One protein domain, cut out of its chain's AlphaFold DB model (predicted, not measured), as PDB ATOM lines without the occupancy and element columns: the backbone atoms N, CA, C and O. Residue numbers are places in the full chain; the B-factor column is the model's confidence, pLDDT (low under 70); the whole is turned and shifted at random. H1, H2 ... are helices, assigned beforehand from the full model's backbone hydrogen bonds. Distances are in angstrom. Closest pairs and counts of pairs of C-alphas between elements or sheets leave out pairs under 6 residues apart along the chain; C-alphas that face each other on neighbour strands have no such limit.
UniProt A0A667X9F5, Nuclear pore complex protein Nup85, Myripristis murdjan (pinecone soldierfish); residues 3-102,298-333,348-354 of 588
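This is residues 3 to 102, 298 to 333 and 348 to 354 of the 588 residues of the protein "Nuclear pore complex protein Nup85" of Myripristis murdjan (pinecone soldierfish) (UniProt A0A667X9F5). The longest helix, H2, lies between H1 and H3, and H5 joins them in a four-helix bundle, nearly aligned. H4 packs on H5, short H6 meets residues 313 to 317, and residues 7 to 15 stick out. The printed part, 143 residues, is all helix, H1 to H6 in order, with no named strand; it is compact, radius of gyration of the C-alphas 16.0 A, spanning 45 by 38 by 32 A.

H2, residues 53 to 73, forms hairpins with H1, residues 24 to 41, closest C-alphas Ile 25 and Cys 70, 6.1 A, and H3, residues 78 to 96, closest C-alphas Met 71 and Val 78, 5.9 A. The hub H5, residues 313 to 325, touches H3, closest C-alphas Ile 84 and Phe 315, 7.1 A. It forms a hairpin with H4, residues 299 to 309, closest C-alphas Ile 303 and Val 316, 5.9 A. With residues 313 to 317 alone it touches H6, residues 348 to 353, closest C-alphas Trp 313 and Tyr 348, 5.0 A. Every O i to N i+4 pair is within hydrogen-bond range except in H2, 16 of 17.

H2 measures 30.9 A. H1 begins at C-alpha 24 (3.104, 4.474, 79.189); H6 ends at C-alpha 353 (11.206, 18.914, 82.399).

Cuts leave C-alphas 102 and 298 21.6 A apart, 333 and 348 18.8 A. The link H1 to H2 is long. Forty residues, among them 3 to 24, have pLDDT under 70.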
ATOM      1  N   LEU A   3       4.200  28.122 104.820       35.41
ATOM      2  CA  LEU A   3       5.368  28.216 103.936       35.41
ATOM      3  C   LEU A   3       6.642  27.607 104.524       35.41
ATOM      4  O   LEU A   3       7.433  27.047 103.785       35.41
ATOM      5  N   HIS A   4       6.822  27.657 105.846       35.88
ATOM      6  CA  HIS A   4       8.007  27.092 106.505       35.88
ATOM      7  C   HIS A   4       8.027  25.555 106.465       35.88
ATOM      8  O   HIS A   4       9.091  24.966 106.613       35.88
ATOM      9  N   ALA A   5       6.862  24.929 106.253       38.31
ATOM     10  CA  ALA A   5       6.727  23.500 105.991       38.31
ATOM     11  C   ALA A   5       6.896  23.139 104.499       38.31
ATOM     12  O   ALA A   5       7.069  21.966 104.190       38.31
ATOM     13  N   LEU A   6       6.840  24.127 103.592       34.09
ATOM     14  CA  LEU A   6       6.940  23.960 102.132       34.09
ATOM     15  C   LEU A   6       8.271  24.478 101.544       34.09
ATOM     16  O   LEU A   6       8.620  24.125 100.422       34.09
ATOM     17  N   THR A   7       9.043  25.286 102.278       26.80
ATOM     18  CA  THR A   7      10.422  25.676 101.925       26.80
ATOM     19  C   THR A   7      11.448  24.660 102.431       26.80
ATOM     20  O   THR A   7      11.263  24.087 103.503       26.80
ATOM     21  N   PRO A   8      12.555  24.444 101.702       35.88
ATOM     22  CA  PRO A   8      13.042  23.100 101.434       35.88
ATOM     23  C   PRO A   8      13.968  22.585 102.532       35.88
ATOM     24  O   PRO A   8      14.960  23.228 102.883       35.88
ATOM     25  N   THR A   9      13.775  21.326 102.916       27.69
ATOM     26  CA  THR A   9      14.893  20.384 103.002       27.69
ATOM     27  C   THR A   9      15.583  20.345 101.632       27.69
ATOM     28  O   THR A   9      15.359  19.469 100.798       27.69
ATOM     29  N   PHE A  10      16.424  21.350 101.375       30.31
ATOM     30  CA  PHE A  10      17.491  21.264 100.389       30.31
ATOM     31  C   PHE A  10      18.229  19.958 100.692       30.31
ATOM     32  O   PHE A  10      18.758  19.824 101.790       30.31
ATOM     33  N   LEU A  11      18.230  19.017  99.740       26.66
ATOM     34  CA  LEU A  11      18.723  17.627  99.849       26.66
ATOM     35  C   LEU A  11      17.682  16.553 100.209       26.66
ATOM     36  O   LEU A  11      17.985  15.636 100.955       26.66
ATOM     37  N   PHE A  12      16.508  16.564  99.581       27.33
ATOM     38  CA  PHE A  12      15.881  15.306  99.149       27.33
ATOM     39  C   PHE A  12      15.379  15.433  97.703       27.33
ATOM     40  O   PHE A  12      14.229  15.170  97.385       27.33
ATOM     41  N   VAL A  13      16.300  15.731  96.775       31.08
ATOM     42  CA  VAL A  13      16.229  15.133  95.427       31.08
ATOM     43  C   VAL A  13      16.620  13.659  95.587       31.08
ATOM     44  O   VAL A  13      17.650  13.199  95.108       31.08
ATOM     45  N   SER A  14      15.837  12.916  96.364       28.66
ATOM     46  CA  SER A  14      15.809  11.467  96.267       28.66
ATOM     47  C   SER A  14      14.732  11.195  95.251       28.66
ATOM     48  O   SER A  14      13.561  11.155  95.611       28.66
ATOM     49  N   GLN A  15      15.166  11.132  93.993       33.31
ATOM     50  CA  GLN A  15      14.576  10.323  92.939       33.31
ATOM     51  C   GLN A  15      13.133   9.910  93.256       33.31
ATOM     52  O   GLN A  15      12.919   8.918  93.956       33.31
ATOM     53  N   VAL A  16      12.148  10.586  92.647       36.62
ATOM     54  CA  VAL A  16      11.069   9.785  92.056       36.62
ATOM     55  C   VAL A  16      11.835   8.716  91.304       36.62
ATOM     56  O   VAL A  16      12.618   9.067  90.414       36.62
ATOM     57  N   LYS A  17      11.798   7.473  91.801       37.53
ATOM     58  CA  LYS A  17      12.488   6.388  91.128       37.53
ATOM     59  C   LYS A  17      11.988   6.484  89.713       37.53
ATOM     60  O   LYS A  17      10.787   6.436  89.473       37.53
ATOM     61  N   ASP A  18      12.946   6.740  88.842       42.06
ATOM     62  CA  ASP A  18      12.777   7.004  87.431       42.06
ATOM     63  C   ASP A  18      11.678   6.059  86.872       42.06
ATOM     64  O   ASP A  18      10.776   6.504  86.170       42.06
ATOM     65  N   GLU A  19      11.646   4.805  87.347       42.94
ATOM     66  CA  GLU A  19      10.646   3.744  87.128       42.94
ATOM     67  C   GLU A  19       9.146   4.130  87.172       42.94
ATOM     68  O   GLU A  19       8.411   3.638  86.315       42.94
ATOM     69  N   ASP A  20       8.667   5.014  88.060       49.34
ATOM     70  CA  ASP A  20       7.219   5.291  88.180       49.34
ATOM     71  C   ASP A  20       6.677   6.190  87.051       49.34
ATOM     72  O   ASP A  20       5.522   6.063  86.653       49.34
ATOM     73  N   ILE A  21       7.501   7.062  86.453       50.50
ATOM     74  CA  ILE A  21       7.077   7.967  85.360       50.50
ATOM     75  C   ILE A  21       7.209   7.290  83.977       50.50
ATOM     76  O   ILE A  21       6.570   7.718  83.011       50.50
ATOM     77  N   TYR A  22       7.956   6.182  83.866       52.53
ATOM     78  CA  TYR A  22       8.096   5.432  82.606       52.53
ATOM     79  C   TYR A  22       6.858   4.618  82.222       52.53
ATOM     80  O   TYR A  22       6.824   4.059  81.119       52.53
ATOM     81  N   SER A  23       5.828   4.553  83.074       64.94
ATOM     82  CA  SER A  23       4.587   3.878  82.707       64.94
ATOM     83  C   SER A  23       3.940   4.585  81.505       64.94
ATOM     84  O   SER A  23       3.592   5.771  81.585       64.94
ATOM     85  N   PRO A  24       3.724   3.885  80.375       67.25
ATOM     86  CA  PRO A  24       3.104   4.474  79.189       67.25
ATOM     87  C   PRO A  24       1.695   5.020  79.474       67.25
ATOM     88  O   PRO A  24       1.238   5.917  78.764       67.25
ATOM     89  N   ILE A  25       1.045   4.522  80.529       71.69
ATOM     90  CA  ILE A  25      -0.292   4.926  80.961       71.69
ATOM     91  C   ILE A  25      -0.243   6.279  81.684       71.69
ATOM     92  O   ILE A  25      -1.013   7.179  81.357       71.69
ATOM     93  N   LEU A  26       0.734   6.502  82.572       76.38
ATOM     94  CA  LEU A  26       0.925   7.818  83.201       76.38
ATOM     95  C   LEU A  26       1.329   8.884  82.177       76.38
ATOM     96  O   LEU A  26       0.926  10.039  82.277       76.38
ATOM     97  N   ARG A  27       2.025   8.494  81.105       80.00
ATOM     98  CA  ARG A  27       2.262   9.397  79.975       80.00
ATOM     99  C   ARG A  27       0.958   9.845  79.303       80.00
ATOM    100  O   ARG A  27       0.863  11.006  78.907       80.00
ATOM    101  N   LYS A  28      -0.035   8.961  79.159       84.19
ATOM    102  CA  LYS A  28      -1.363   9.317  78.627       84.19
ATOM    103  C   LYS A  28      -2.067  10.299  79.566       84.19
ATOM    104  O   LYS A  28      -2.506  11.343  79.090       84.19
ATOM    105  N   LEU A  29      -2.041  10.041  80.880       87.31
ATOM    106  CA  LEU A  29      -2.536  10.972  81.904       87.31
ATOM    107  C   LEU A  29      -1.930  12.370  81.728       87.31
ATOM    108  O   LEU A  29      -2.669  13.347  81.649       87.31
ATOM    109  N   PHE A  30      -0.602  12.483  81.617       89.69
ATOM    110  CA  PHE A  30       0.071  13.780  81.488       89.69
ATOM    111  C   PHE A  30      -0.271  14.524  80.195       89.69
ATOM    112  O   PHE A  30      -0.457  15.734  80.238       89.69
ATOM    113  N   ASN A  31      -0.394  13.835  79.056       90.00
ATOM    114  CA  ASN A  31      -0.756  14.498  77.795       90.00
ATOM    115  C   ASN A  31      -2.216  14.973  77.798       90.00
ATOM    116  O   ASN A  31      -2.485  16.124  77.464       90.00
ATOM    117  N   GLU A  32      -3.155  14.120  78.210       92.19
ATOM    118  CA  GLU A  32      -4.578  14.481  78.260       92.19
ATOM    119  C   GLU A  32      -4.836  15.586  79.298       92.19
ATOM    120  O   GLU A  32      -5.507  16.575  79.009       92.19
ATOM    121  N   SER A  33      -4.235  15.483  80.490       93.12
ATOM    122  CA  SER A  33      -4.340  16.529  81.521       93.12
ATOM    123  C   SER A  33      -3.710  17.854  81.092       93.12
ATOM    124  O   SER A  33      -4.259  18.910  81.408       93.12
ATOM    125  N   HIS A  34      -2.621  17.815  80.321       94.50
ATOM    126  CA  HIS A  34      -2.026  19.001  79.715       94.50
ATOM    127  C   HIS A  34      -2.961  19.657  78.690       94.50
ATOM    128  O   HIS A  34      -3.108  20.877  78.699       94.50
ATOM    129  N   HIS A  35      -3.651  18.882  77.847       93.50
ATOM    130  CA  HIS A  35      -4.652  19.440  76.934       93.50
ATOM    131  C   HIS A  35      -5.795  20.131  77.683       93.50
ATOM    132  O   HIS A  35      -6.213  21.222  77.288       93.50
ATOM    133  N   ILE A  36      -6.263  19.536  78.785       94.88
ATOM    134  CA  ILE A  36      -7.275  20.155  79.650       94.88
ATOM    135  C   ILE A  36      -6.722  21.440  80.284       94.88
ATOM    136  O   ILE A  36      -7.406  22.461  80.264       94.88
ATOM    137  N   PHE A  37      -5.478  21.415  80.774       95.25
ATOM    138  CA  PHE A  37      -4.811  22.575  81.372       95.25
ATOM    139  C   PHE A  37      -4.720  23.734  80.381       95.25
ATOM    140  O   PHE A  37      -5.225  24.812  80.666       95.25
ATOM    141  N   VAL A  38      -4.153  23.511  79.192       92.88
ATOM    142  CA  VAL A  38      -4.039  24.547  78.153       92.88
ATOM    143  C   VAL A  38      -5.423  25.060  77.748       92.88
ATOM    144  O   VAL A  38      -5.611  26.265  77.583       92.88
ATOM    145  N   GLY A  39      -6.416  24.171  77.648       90.50
ATOM    146  CA  GLY A  39      -7.811  24.542  77.410       90.50
ATOM    147  C   GLY A  39      -8.368  25.485  78.482       90.50
ATOM    148  O   GLY A  39      -9.000  26.484  78.137       90.50
ATOM    149  N   LEU A  40      -8.085  25.219  79.760       91.25
ATOM    150  CA  LEU A  40      -8.501  26.060  80.885       91.25
ATOM    151  C   LEU A  40      -7.922  27.480  80.783       91.25
ATOM    152  O   LEU A  40      -8.668  28.443  80.961       91.25
ATOM    153  N   GLN A  41      -6.654  27.624  80.382       90.06
ATOM    154  CA  GLN A  41      -5.995  28.934  80.248       90.06
ATOM    155  C   GLN A  41      -6.625  29.829  79.163       90.06
ATOM    156  O   GLN A  41      -6.481  31.050  79.188       90.06
ATOM    157  N   THR A  42      -7.348  29.252  78.193       85.19
ATOM    158  CA  THR A  42      -8.028  30.031  77.137       85.19
ATOM    159  C   THR A  42      -9.343  30.671  77.590       85.19
ATOM    160  O   THR A  42      -9.911  31.503  76.870       85.19
ATOM    161  N   ILE A  43      -9.853  30.308  78.772       82.12
ATOM    162  CA  ILE A  43     -11.119  30.823  79.293       82.12
ATOM    163  C   ILE A  43     -10.922  32.272  79.738       82.12
ATOM    164  O   ILE A  43     -10.384  32.556  80.802       82.12
ATOM    165  N   ARG A  44     -11.397  33.209  78.911       60.75
ATOM    166  CA  ARG A  44     -11.261  34.649  79.161       60.75
ATOM    167  C   ARG A  44     -11.907  35.072  80.485       60.75
ATOM    168  O   ARG A  44     -13.058  34.729  80.788       60.75
ATOM    169  N   GLU A  45     -11.199  35.911  81.239       60.16
ATOM    170  CA  GLU A  45     -11.686  36.501  82.493       60.16
ATOM    171  C   GLU A  45     -12.958  37.359  82.305       60.16
ATOM    172  O   GLU A  45     -13.767  37.448  83.226       60.16
ATOM    173  N   ASP A  46     -13.236  37.826  81.083       53.50
ATOM    174  CA  ASP A  46     -14.297  38.797  80.755       53.50
ATOM    175  C   ASP A  46     -15.753  38.273  80.761       53.50
ATOM    176  O   ASP A  46     -16.696  39.061  80.688       53.50
ATOM    177  N   LEU A  47     -15.990  36.956  80.828       54.97
ATOM    178  CA  LEU A  47     -17.356  36.399  80.898       54.97
ATOM    179  C   LEU A  47     -17.936  36.482  82.335       54.97
ATOM    180  O   LEU A  47     -17.216  36.191  83.295       54.97
ATOM    181  N   PRO A  48     -19.235  36.805  82.519       57.09
ATOM    182  CA  PRO A  48     -19.857  36.893  83.841       57.09
ATOM    183  C   PRO A  48     -19.809  35.553  84.599       57.09
ATOM    184  O   PRO A  48     -20.147  34.499  84.057       57.09
ATOM    185  N   SER A  49     -19.428  35.610  85.881       57.09
ATOM    186  CA  SER A  49     -19.097  34.459  86.744       57.09
ATOM    187  C   SER A  49     -20.175  33.368  86.824       57.09
ATOM    188  O   SER A  49     -19.845  32.184  86.888       57.09
ATOM    189  N   LYS A  50     -21.463  33.731  86.742       55.81
ATOM    190  CA  LYS A  50     -22.583  32.772  86.797       55.81
ATOM    191  C   LYS A  50     -22.607  31.771  85.634       55.81
ATOM    192  O   LYS A  50     -23.062  30.651  85.832       55.81
ATOM    193  N   ASN A  51     -22.075  32.133  84.464       59.94
ATOM    194  CA  ASN A  51     -22.026  31.239  83.299       59.94
ATOM    195  C   ASN A  51     -20.755  30.372  83.258       59.94
ATOM    196  O   ASN A  51     -20.679  29.448  82.455       59.94
ATOM    197  N   LYS A  52     -19.768  30.647  84.124       72.12
ATOM    198  CA  LYS A  52     -18.475  29.941  84.155       72.12
ATOM    199  C   LYS A  52     -18.476  28.709  85.055       72.12
ATOM    200  O   LYS A  52     -17.799  27.734  84.758       72.12
ATOM    201  N   LYS A  53     -19.275  28.715  86.124       79.50
ATOM    202  CA  LYS A  53     -19.385  27.592  87.069       79.50
ATOM    203  C   LYS A  53     -19.656  26.228  86.400       79.50
ATOM    204  O   LYS A  53     -18.872  25.313  86.633       79.50
ATOM    205  N   PRO A  54     -20.668  26.065  85.516       85.06
ATOM    206  CA  PRO A  54     -20.889  24.780  84.842       85.06
ATOM    207  C   PRO A  54     -19.723  24.376  83.928       85.06
ATOM    208  O   PRO A  54     -19.451  23.188  83.767       85.06
ATOM    209  N   GLN A  55     -19.002  25.347  83.363       88.12
ATOM    210  CA  GLN A  55     -17.813  25.092  82.553       88.12
ATOM    211  C   GLN A  55     -16.656  24.557  83.413       88.12
ATOM    212  O   GLN A  55     -16.034  23.571  83.032       88.12
ATOM    213  N   PHE A  56     -16.407  25.131  84.596       90.56
ATOM    214  CA  PHE A  56     -15.387  24.626  85.524       90.56
ATOM    215  C   PHE A  56     -15.723  23.237  86.070       90.56
ATOM    216  O   PHE A  56     -14.842  22.383  86.138       90.56
ATOM    217  N   VAL A  57     -16.999  22.968  86.371       90.81
ATOM    218  CA  VAL A  57     -17.456  21.615  86.728       90.81
ATOM    219  C   VAL A  57     -17.219  20.642  85.567       90.81
ATOM    220  O   VAL A  57     -16.736  19.535  85.784       90.81
ATOM    221  N   SER A  58     -17.490  21.048  84.321       92.00
ATOM    222  CA  SER A  58     -17.187  20.220  83.145       92.00
ATOM    223  C   SER A  58     -15.691  19.916  83.019       92.00
ATOM    224  O   SER A  58     -15.336  18.788  82.696       92.00
ATOM    225  N   ILE A  59     -14.820  20.890  83.287       93.69
ATOM    226  CA  ILE A  59     -13.358  20.722  83.235       93.69
ATOM    227  C   ILE A  59     -12.871  19.793  84.351       93.69
ATOM    228  O   ILE A  59     -12.078  18.889  84.095       93.69
ATOM    229  N   SER A  60     -13.397  19.954  85.567       94.31
ATOM    230  CA  SER A  60     -13.138  19.039  86.684       94.31
ATOM    231  C   SER A  60     -13.527  17.598  86.332       94.31
ATOM    232  O   SER A  60     -12.737  16.669  86.507       94.31
ATOM    233  N   LYS A  61     -14.705  17.408  85.721       93.75
ATOM    234  CA  LYS A  61     -15.160  16.100  85.233       93.75
ATOM    235  C   LYS A  61     -14.259  15.538  84.136       93.75
ATOM    236  O   LYS A  61     -14.021  14.333  84.126       93.75
ATOM    237  N   SER A  62     -13.723  16.379  83.247       94.44
ATOM    238  CA  SER A  62     -12.726  15.951  82.260       94.44
ATOM    239  C   SER A  62     -11.464  15.413  82.937       94.44
ATOM    240  O   SER A  62     -11.033  14.319  82.582       94.44
ATOM    241  N   TYR A  63     -10.923  16.094  83.957       94.75
ATOM    242  CA  TYR A  63      -9.781  15.572  84.724       94.75
ATOM    243  C   TYR A  63     -10.090  14.208  85.344       94.75
ATOM    244  O   TYR A  63      -9.329  13.259  85.158       94.75
ATOM    245  N   ARG A  64     -11.242  14.070  86.007       92.69
ATOM    246  CA  ARG A  64     -11.671  12.796  86.608       92.69
ATOM    247  C   ARG A  64     -11.858  11.681  85.586       92.69
ATOM    248  O   ARG A  64     -11.494  10.540  85.857       92.69
ATOM    249  N   SER A  65     -12.386  11.996  84.405       92.50
ATOM    250  CA  SER A  65     -12.516  11.032  83.310       92.50
ATOM    251  C   SER A  65     -11.156  10.514  82.848       92.50
ATOM    252  O   SER A  65     -11.026   9.322  82.583       92.50
ATOM    253  N   VAL A  66     -10.140  11.381  82.772       91.69
ATOM    254  CA  VAL A  66      -8.773  10.964  82.424       91.69
ATOM    255  C   VAL A  66      -8.186  10.075  83.522       91.69
ATOM    256  O   VAL A  66      -7.628   9.028  83.203       91.69
ATOM    257  N   ILE A  67      -8.356  10.436  84.803       88.81
ATOM    258  CA  ILE A  67      -7.889   9.614  85.935       88.81
ATOM    259  C   ILE A  67      -8.504   8.208  85.862       88.81
ATOM    260  O   ILE A  67      -7.776   7.220  85.920       88.81
ATOM    261  N   ARG A  68      -9.825   8.108  85.664       87.69
ATOM    262  CA  ARG A  68     -10.528   6.818  85.578       87.69
ATOM    263  C   ARG A  68     -10.099   5.977  84.386       87.69
ATOM    264  O   ARG A  68      -9.828   4.795  84.559       87.69
ATOM    265  N   ALA A  69      -9.945   6.590  83.213       87.56
ATOM    266  CA  ALA A  69      -9.423   5.889  82.041       87.56
ATOM    267  C   ALA A  69      -8.012   5.323  82.296       87.56
ATOM    268  O   ALA A  69      -7.683   4.241  81.828       87.56
ATOM    269  N   CYS A  70      -7.176   6.027  83.067       83.19
ATOM    270  CA  CYS A  70      -5.866   5.513  83.474       83.19
ATOM    271  C   CYS A  70      -5.955   4.395  84.523       83.19
ATOM    272  O   CYS A  70      -5.129   3.485  84.500       83.19
ATOM    273  N   MET A  71      -6.938   4.440  85.426       81.81
ATOM    274  CA  MET A  71      -7.155   3.392  86.428       81.81
ATOM    275  C   MET A  71      -7.605   2.066  85.808       81.81
ATOM    276  O   MET A  71      -7.135   1.024  86.243       81.81
ATOM    277  N   GLU A  72      -8.461   2.092  84.785       81.12
ATOM    278  CA  GLU A  72      -8.901   0.874  84.081       81.12
ATOM    279  C   GLU A  72      -7.735   0.142  83.389       81.12
ATOM    280  O   GLU A  72      -7.738  -1.083  83.275       81.12
ATOM    281  N   GLU A  73      -6.714   0.886  82.952       75.69
ATOM    282  CA  GLU A  73      -5.538   0.344  82.265       75.69
ATOM    283  C   GLU A  73      -4.430  -0.134  83.239       75.69
ATOM    284  O   GLU A  73      -3.577  -0.937  82.850       75.69
ATOM    285  N   LEU A  74      -4.414   0.329  84.499       69.81
ATOM    286  CA  LEU A  74      -3.378   0.023  85.501       69.81
ATOM    287  C   LEU A  74      -3.879  -0.979  86.549       69.81
ATOM    288  O   LEU A  74      -4.816  -0.691  87.272       69.81
ATOM    289  N   GLN A  75      -3.190  -2.111  86.736       59.09
ATOM    290  CA  GLN A  75      -3.524  -3.079  87.800       59.09
ATOM    291  C   GLN A  75      -2.761  -2.858  89.124       59.09
ATOM    292  O   GLN A  75      -3.200  -3.340  90.161       59.09
ATOM    293  N   GLN A  76      -1.626  -2.135  89.122       52.00
ATOM    294  CA  GLN A  76      -0.723  -2.026  90.290       52.00
ATOM    295  C   GLN A  76      -0.693  -0.642  90.979       52.00
ATOM    296  O   GLN A  76      -0.442  -0.579  92.176       52.00
ATOM    297  N   VAL A  77      -0.995   0.464  90.277       57.16
ATOM    298  CA  VAL A  77      -0.956   1.853  90.825       57.16
ATOM    299  C   VAL A  77      -2.361   2.361  91.210       57.16
ATOM    300  O   VAL A  77      -2.619   3.556  91.345       57.16
ATOM    301  N   VAL A  78      -3.308   1.439  91.388       64.19
ATOM    302  CA  VAL A  78      -4.737   1.749  91.544       64.19
ATOM    303  C   VAL A  78      -5.017   2.529  92.832       64.19
ATOM    304  O   VAL A  78      -5.817   3.455  92.814       64.19
ATOM    305  N   SER A  79      -4.325   2.223  93.935       73.00
ATOM    306  CA  SER A  79      -4.624   2.819  95.249       73.00
ATOM    307  C   SER A  79      -4.374   4.334  95.308       73.00
ATOM    308  O   SER A  79      -5.229   5.075  95.793       73.00
ATOM    309  N   ILE A  80      -3.259   4.824  94.750       78.25
ATOM    310  CA  ILE A  80      -2.950   6.266  94.745       78.25
ATOM    311  C   ILE A  80      -3.899   7.015  93.803       78.25
ATOM    312  O   ILE A  80      -4.400   8.080  94.156       78.25
ATOM    313  N   LEU A  81      -4.193   6.460  92.622       81.50
ATOM    314  CA  LEU A  81      -5.128   7.077  91.676       81.50
ATOM    315  C   LEU A  81      -6.570   7.096  92.209       81.50
ATOM    316  O   LEU A  81      -7.266   8.087  91.999       81.50
ATOM    317  N   LEU A  82      -6.989   6.066  92.955       84.88
ATOM    318  CA  LEU A  82      -8.260   6.054  93.685       84.88
ATOM    319  C   LEU A  82      -8.324   7.187  94.711       84.88
ATOM    320  O   LEU A  82      -9.315   7.909  94.748       84.88
ATOM    321  N   ALA A  83      -7.270   7.368  95.514       87.44
ATOM    322  CA  ALA A  83      -7.206   8.455  96.489       87.44
ATOM    323  C   ALA A  83      -7.256   9.833  95.807       87.44
ATOM    324  O   ALA A  83      -8.003  10.710  96.236       87.44
ATOM    325  N   ILE A  84      -6.526  10.010  94.701       89.44
ATOM    326  CA  ILE A  84      -6.559  11.229  93.877       89.44
ATOM    327  C   ILE A  84      -7.976  11.492  93.356       89.44
ATOM    328  O   ILE A  84      -8.462  12.613  93.490       89.44
ATOM    329  N   GLU A  85      -8.656  10.492  92.787       91.06
ATOM    330  CA  GLU A  85     -10.024  10.651  92.275       91.06
ATOM    331  C   GLU A  85     -11.016  10.976  93.396       91.06
ATOM    332  O   GLU A  85     -11.835  11.882  93.238       91.06
ATOM    333  N   LEU A  86     -10.875  10.310  94.547       92.44
ATOM    334  CA  LEU A  86     -11.684  10.520  95.747       92.44
ATOM    335  C   LEU A  86     -11.596  11.957  96.250       92.44
ATOM    336  O   LEU A  86     -12.631  12.613  96.414       92.44
ATOM    337  N   ILE A  87     -10.372  12.450  96.458       93.69
ATOM    338  CA  ILE A  87     -10.124  13.808  96.945       93.69
ATOM    339  C   ILE A  87     -10.558  14.827  95.885       93.69
ATOM    340  O   ILE A  87     -11.214  15.813  96.224       93.69
ATOM    341  N   TRP A  88     -10.251  14.591  94.602       95.06
ATOM    342  CA  TRP A  88     -10.641  15.495  93.517       95.06
ATOM    343  C   TRP A  88     -12.161  15.630  93.422       95.06
ATOM    344  O   TRP A  88     -12.676  16.743  93.360       95.06
ATOM    345  N   ASN A  89     -12.893  14.512  93.436       94.81
ATOM    346  CA  ASN A  89     -14.353  14.523  93.388       94.81
ATOM    347  C   ASN A  89     -14.941  15.242  94.612       94.81
ATOM    348  O   ASN A  89     -15.867  16.033  94.466       94.81
ATOM    349  N   LEU A  90     -14.376  15.038  95.807       94.75
ATOM    350  CA  LEU A  90     -14.828  15.768  96.991       94.75
ATOM    351  C   LEU A  90     -14.605  17.281  96.838       94.75
ATOM    352  O   LEU A  90     -15.508  18.068  97.113       94.75
ATOM    353  N   CYS A  91     -13.438  17.693  96.338       94.44
ATOM    354  CA  CYS A  91     -13.135  19.098  96.067       94.44
ATOM    355  C   CYS A  91     -14.064  19.698  94.997       94.44
ATOM    356  O   CYS A  91     -14.497  20.843  95.126       94.44
ATOM    357  N   GLU A  92     -14.407  18.930  93.960       93.88
ATOM    358  CA  GLU A  92     -15.392  19.320  92.947       93.88
ATOM    359  C   GLU A  92     -16.752  19.612  93.594       93.88
ATOM    360  O   GLU A  92     -17.312  20.681  93.360       93.88
ATOM    361  N   VAL A  93     -17.247  18.708  94.446       91.94
ATOM    362  CA  VAL A  93     -18.547  18.847  95.125       91.94
ATOM    363  C   VAL A  93     -18.556  20.027  96.102       91.94
ATOM    364  O   VAL A  93     -19.486  20.837  96.083       91.94
ATOM    365  N   LEU A  94     -17.532  20.143  96.955       91.69
ATOM    366  CA  LEU A  94     -17.502  21.133  98.035       91.69
ATOM    367  C   LEU A  94     -17.137  22.540  97.550       91.69
ATOM    368  O   LEU A  94     -17.761  23.511  97.978       91.69
ATOM    369  N   PHE A  95     -16.152  22.665  96.657       90.25
ATOM    370  CA  PHE A  95     -15.558  23.958  96.303       90.25
ATOM    371  C   PHE A  95     -16.012  24.483  94.940       90.25
ATOM    372  O   PHE A  95     -16.324  25.666  94.813       90.25
ATOM    373  N   ILE A  96     -16.056  23.626  93.916       88.00
ATOM    374  CA  ILE A  96     -16.296  24.059  92.528       88.00
ATOM    375  C   ILE A  96     -17.794  24.141  92.241       88.00
ATOM    376  O   ILE A  96     -18.296  25.188  91.821       88.00
ATOM    377  N   ASP A  97     -18.523  23.053  92.482       86.50
ATOM    378  CA  ASP A  97     -19.971  23.018  92.306       86.50
ATOM    379  C   ASP A  97     -20.705  23.676  93.479       86.50
ATOM    380  O   ASP A  97     -21.798  24.198  93.282       86.50
ATOM    381  N   ALA A  98     -20.091  23.755  94.671       81.94
ATOM    382  CA  ALA A  98     -20.531  24.556  95.825       81.94
ATOM    383  C   ALA A  98     -22.066  24.623  95.947       81.94
ATOM    384  O   ALA A  98     -22.693  25.684  95.807       81.94
ATOM    385  N   VAL A  99     -22.667  23.440  96.042       79.31
ATOM    386  CA  VAL A  99     -24.104  23.225  95.895       79.31
ATOM    387  C   VAL A  99     -24.830  23.696  97.166       79.31
ATOM    388  O   VAL A  99     -24.310  23.513  98.270       79.31
ATOM    389  N   PRO A 100     -26.026  24.312  97.064       79.62
ATOM    390  CA  PRO A 100     -26.788  24.735  98.237       79.62
ATOM    391  C   PRO A 100     -27.213  23.561  99.139       79.62
ATOM    392  O   PRO A 100     -27.221  22.394  98.735       79.62
ATOM    393  N   ALA A 101     -27.615  23.901 100.370       73.88
ATOM    394  CA  ALA A 101     -28.118  22.949 101.362       73.88
ATOM    395  C   ALA A 101     -29.264  22.080 100.801       73.88
ATOM    396  O   ALA A 101     -30.079  22.539  99.998       73.88
ATOM    397  N   GLY A 102     -29.299  20.808 101.209       76.94
ATOM    398  CA  GLY A 102     -30.196  19.775 100.675       76.94
ATOM    399  C   GLY A 102     -29.631  19.055  99.446       76.94
ATOM    400  O   GLY A 102     -29.515  17.834  99.443       76.94
ATOM    401  N   ASP A 298     -10.838  24.094 104.481       91.25
ATOM    402  CA  ASP A 298      -9.453  24.575 104.453       91.25
ATOM    403  C   ASP A 298      -8.721  24.065 103.201       91.25
ATOM    404  O   ASP A 298      -7.991  23.068 103.205       91.25
ATOM    405  N   ILE A 299      -8.911  24.792 102.100       90.94
ATOM    406  CA  ILE A 299      -8.282  24.502 100.804       90.94
ATOM    407  C   ILE A 299      -6.748  24.483 100.912       90.94
ATOM    408  O   ILE A 299      -6.086  23.681 100.251       90.94
ATOM    409  N   HIS A 300      -6.160  25.354 101.737       90.06
ATOM    410  CA  HIS A 300      -4.708  25.440 101.860       90.06
ATOM    411  C   HIS A 300      -4.141  24.181 102.512       90.06
ATOM    412  O   HIS A 300      -3.149  23.634 102.021       90.06
ATOM    413  N   GLN A 301      -4.782  23.695 103.574       90.56
ATOM    414  CA  GLN A 301      -4.373  22.463 104.238       90.56
ATOM    415  C   GLN A 301      -4.558  21.239 103.327       90.56
ATOM    416  O   GLN A 301      -3.646  20.414 103.265       90.56
ATOM    417  N   VAL A 302      -5.637  21.173 102.530       92.25
ATOM    418  CA  VAL A 302      -5.818  20.130 101.496       92.25
ATOM    419  C   VAL A 302      -4.653  20.124 100.504       92.25
ATOM    420  O   VAL A 302      -4.051  19.078 100.270       92.25
ATOM    421  N   ILE A 303      -4.294  21.284  99.942       90.88
ATOM    422  CA  ILE A 303      -3.186  21.392  98.980       90.88
ATOM    423  C   ILE A 303      -1.871  20.921  99.615       90.88
ATOM    424  O   ILE A 303      -1.150  20.127  99.015       90.88
ATOM    425  N   LYS A 304      -1.572  21.371 100.838       88.56
ATOM    426  CA  LYS A 304      -0.336  21.021 101.547       88.56
ATOM    427  C   LYS A 304      -0.246  19.530 101.861       88.56
ATOM    428  O   LYS A 304       0.795  18.924 101.606       88.56
ATOM    429  N   ASP A 305      -1.303  18.942 102.408       89.25
ATOM    430  CA  ASP A 305      -1.291  17.528 102.784       89.25
ATOM    431  C   ASP A 305      -1.234  16.639 101.537       89.25
ATOM    432  O   ASP A 305      -0.474  15.672 101.516       89.25
ATOM    433  N   CYS A 306      -1.914  17.021 100.449       89.56
ATOM    434  CA  CYS A 306      -1.786  16.354  99.153       89.56
ATOM    435  C   CYS A 306      -0.373  16.461  98.559       89.56
ATOM    436  O   CYS A 306       0.113  15.475  98.002       89.56
ATOM    437  N   SER A 307       0.308  17.611  98.684       86.25
ATOM    438  CA  SER A 307       1.703  17.767  98.234       86.25
ATOM    439  C   SER A 307       2.643  16.779  98.925       86.25
ATOM    440  O   SER A 307       3.566  16.274  98.293       86.25
ATOM    441  N   ILE A 308       2.408  16.501 100.211       85.00
ATOM    442  CA  ILE A 308       3.245  15.605 101.019       85.00
ATOM    443  C   ILE A 308       2.852  14.138 100.799       85.00
ATOM    444  O   ILE A 308       3.722  13.282 100.681       85.00
ATOM    445  N   ALA A 309       1.554  13.834 100.758       81.75
ATOM    446  CA  ALA A 309       1.060  12.460 100.747       81.75
ATOM    447  C   ALA A 309       1.154  11.787  99.370       81.75
ATOM    448  O   ALA A 309       1.434  10.593  99.289       81.75
ATOM    449  N   LEU A 310       0.905  12.528  98.285       75.88
ATOM    450  CA  LEU A 310       0.777  11.942  96.947       75.88
ATOM    451  C   LEU A 310       2.112  11.834  96.199       75.88
ATOM    452  O   LEU A 310       2.155  11.188  95.154       75.88
ATOM    453  N   ASN A 311       3.185  12.472  96.693       68.25
ATOM    454  CA  ASN A 311       4.532  12.523  96.092       68.25
ATOM    455  C   ASN A 311       4.600  12.962  94.611       68.25
ATOM    456  O   ASN A 311       5.675  12.965  94.010       68.25
ATOM    457  N   ASN A 312       3.476  13.355  94.012       72.38
ATOM    458  CA  ASN A 312       3.367  13.823  92.643       72.38
ATOM    459  C   ASN A 312       2.722  15.209  92.638       72.38
ATOM    460  O   ASN A 312       1.568  15.385  93.037       72.38
ATOM    461  N   TRP A 313       3.462  16.185  92.115       86.56
ATOM    462  CA  TRP A 313       3.009  17.564  91.976       86.56
ATOM    463  C   TRP A 313       1.825  17.725  91.010       86.56
ATOM    464  O   TRP A 313       1.175  18.764  91.029       86.56
ATOM    465  N   TRP A 314       1.496  16.703  90.208       90.00
ATOM    466  CA  TRP A 314       0.388  16.727  89.249       90.00
ATOM    467  C   TRP A 314      -0.944  17.137  89.881       90.00
ATOM    468  O   TRP A 314      -1.596  18.046  89.369       90.00
ATOM    469  N   PHE A 315      -1.344  16.488  90.981       90.81
ATOM    470  CA  PHE A 315      -2.648  16.739  91.603       90.81
ATOM    471  C   PHE A 315      -2.732  18.181  92.097       90.81
ATOM    472  O   PHE A 315      -3.651  18.914  91.743       90.81
ATOM    473  N   VAL A 316      -1.733  18.599  92.874       91.81
ATOM    474  CA  VAL A 316      -1.712  19.925  93.493       91.81
ATOM    475  C   VAL A 316      -1.547  21.036  92.462       91.81
ATOM    476  O   VAL A 316      -2.188  22.069  92.612       91.81
ATOM    477  N   ALA A 317      -0.787  20.827  91.388       92.88
ATOM    478  CA  ALA A 317      -0.639  21.797  90.308       92.88
ATOM    479  C   ALA A 317      -1.968  22.045  89.577       92.88
ATOM    480  O   ALA A 317      -2.408  23.188  89.477       92.88
ATOM    481  N   HIS A 318      -2.641  20.984  89.121       94.62
ATOM    482  CA  HIS A 318      -3.878  21.119  88.347       94.62
ATOM    483  C   HIS A 318      -5.082  21.509  89.208       94.62
ATOM    484  O   HIS A 318      -5.898  22.318  88.771       94.62
ATOM    485  N   LEU A 319      -5.201  20.973  90.430       94.12
ATOM    486  CA  LEU A 319      -6.291  21.354  91.328       94.12
ATOM    487  C   LEU A 319      -6.153  22.823  91.737       94.12
ATOM    488  O   LEU A 319      -7.128  23.565  91.660       94.12
ATOM    489  N   THR A 320      -4.952  23.263  92.123       92.56
ATOM    490  CA  THR A 320      -4.720  24.666  92.502       92.56
ATOM    491  C   THR A 320      -4.962  25.599  91.319       92.56
ATOM    492  O   THR A 320      -5.603  26.630  91.492       92.56
ATOM    493  N   ASP A 321      -4.518  25.232  90.113       92.81
ATOM    494  CA  ASP A 321      -4.797  25.996  88.896       92.81
ATOM    495  C   ASP A 321      -6.307  26.139  88.642       92.81
ATOM    496  O   ASP A 321      -6.790  27.248  88.414       92.81
ATOM    497  N   LEU A 322      -7.078  25.055  88.771       93.06
ATOM    498  CA  LEU A 322      -8.533  25.091  88.621       93.06
ATOM    499  C   LEU A 322      -9.223  25.932  89.707       93.06
ATOM    500  O   LEU A 322     -10.125  26.714  89.401       93.06
ATOM    501  N   LEU A 323      -8.792  25.816  90.964       91.00
ATOM    502  CA  LEU A 323      -9.333  26.597  92.082       91.00
ATOM    503  C   LEU A 323      -9.018  28.096  91.957       91.00
ATOM    504  O   LEU A 323      -9.860  28.932  92.305       91.00
ATOM    505  N   ASP A 324      -7.848  28.448  91.422       89.75
ATOM    506  CA  ASP A 324      -7.470  29.833  91.127       89.75
ATOM    507  C   ASP A 324      -8.342  30.431  90.011       89.75
ATOM    508  O   ASP A 324      -8.862  31.540  90.152       89.75
ATOM    509  N   HIS A 325      -8.628  29.663  88.951       88.06
ATOM    510  CA  HIS A 325      -9.573  30.069  87.899       88.06
ATOM    511  C   HIS A 325     -11.005  30.254  88.431       88.06
ATOM    512  O   HIS A 325     -11.724  31.154  87.985       88.06
ATOM    513  N   CYS A 326     -11.402  29.461  89.431       87.06
ATOM    514  CA  CYS A 326     -12.656  29.633  90.170       87.06
ATOM    515  C   CYS A 326     -12.651  30.847  91.124       87.06
ATOM    516  O   CYS A 326     -13.694  31.152  91.704       87.06
ATOM    517  N   LYS A 327     -11.518  31.552  91.280       85.81
ATOM    518  CA  LYS A 327     -11.310  32.676  92.216       85.81
ATOM    519  C   LYS A 327     -11.548  32.297  93.684       85.81
ATOM    520  O   LYS A 327     -11.982  33.125  94.482       85.81
ATOM    521  N   LEU A 328     -11.268  31.039  94.032       84.31
ATOM    522  CA  LEU A 328     -11.399  30.513  95.397       84.31
ATOM    523  C   LEU A 328     -10.122  30.697  96.223       84.31
ATOM    524  O   LEU A 328     -10.168  30.649  97.450       84.31
ATOM    525  N   LEU A 329      -8.991  30.929  95.557       81.44
ATOM    526  CA  LEU A 329      -7.709  31.206  96.189       81.44
ATOM    527  C   LEU A 329      -7.470  32.715  96.251       81.44
ATOM    528  O   LEU A 329      -7.707  33.442  95.287       81.44
ATOM    529  N   GLN A 330      -6.994  33.198  97.400       68.75
ATOM    530  CA  GLN A 330      -6.558  34.585  97.534       68.75
ATOM    531  C   GLN A 330      -5.183  34.747  96.880       68.75
ATOM    532  O   GLN A 330      -4.246  34.013  97.197       68.75
ATOM    533  N   SER A 331      -5.042  35.743  96.005       62.28
ATOM    534  CA  SER A 331      -3.781  36.116  95.357       62.28
ATOM    535  C   SER A 331      -2.857  36.871  96.319       62.28
ATOM    536  O   SER A 331      -2.491  38.026  96.107       62.28
ATOM    537  N   HIS A 332      -2.478  36.230  97.423       60.09
ATOM    538  CA  HIS A 332      -1.405  36.735  98.264       60.09
ATOM    539  C   HIS A 332      -0.068  36.250  97.714       60.09
ATOM    540  O   HIS A 332       0.193  35.048  97.640       60.09
ATOM    541  N   ASN A 333       0.787  37.203  97.341       59.91
ATOM    542  CA  ASN A 333       2.168  36.903  97.000       59.91
ATOM    543  C   ASN A 333       2.844  36.289  98.229       59.91
ATOM    544  O   ASN A 333       2.835  36.860  99.323       59.91
ATOM    545  N   TYR A 348       5.930  21.379  89.518       90.88
ATOM    546  CA  TYR A 348       5.419  20.357  88.606       90.88
ATOM    547  C   TYR A 348       6.094  20.409  87.227       90.88
ATOM    548  O   TYR A 348       6.557  19.379  86.725       90.88
ATOM    549  N   ALA A 349       6.202  21.596  86.626       92.00
ATOM    550  CA  ALA A 349       6.834  21.791  85.327       92.00
ATOM    551  C   ALA A 349       8.320  21.409  85.361       92.00
ATOM    552  O   ALA A 349       8.787  20.705  84.467       92.00
ATOM    553  N   SER A 350       9.055  21.782  86.411       89.88
ATOM    554  CA  SER A 350      10.447  21.367  86.621       89.88
ATOM    555  C   SER A 350      10.577  19.847  86.760       89.88
ATOM    556  O   SER A 350      11.499  19.263  86.182       89.88
ATOM    557  N   GLY A 351       9.635  19.186  87.444       86.00
ATOM    558  CA  GLY A 351       9.548  17.724  87.506       86.00
ATOM    559  C   GLY A 351       9.366  17.082  86.125       86.00
ATOM    560  O   GLY A 351      10.137  16.199  85.744       86.00
ATOM    561  N   LEU A 352       8.410  17.577  85.332       86.62
ATOM    562  CA  LEU A 352       8.182  17.126  83.953       86.62
ATOM    563  C   LEU A 352       9.385  17.384  83.038       86.62
ATOM    564  O   LEU A 352       9.671  16.584  82.143       86.62
ATOM    565  N   PHE A 353      10.088  18.500  83.242       87.62
ATOM    566  CA  PHE A 353      11.206  18.914  82.399       87.62
ATOM    567  C   PHE A 353      12.404  17.968  82.505       87.62
ATOM    568  O   PHE A 353      13.105  17.732  81.520       87.62
ATOM    569  N   ASN A 354      12.615  17.379  83.683       83.19
ATOM    570  CA  ASN A 354      13.661  16.380  83.888       83.19
ATOM    571  C   ASN A 354      13.378  15.069  83.131       83.19
ATOM    572  O   ASN A 354      14.302  14.300  82.869       83.19
TER     573      ASN A 354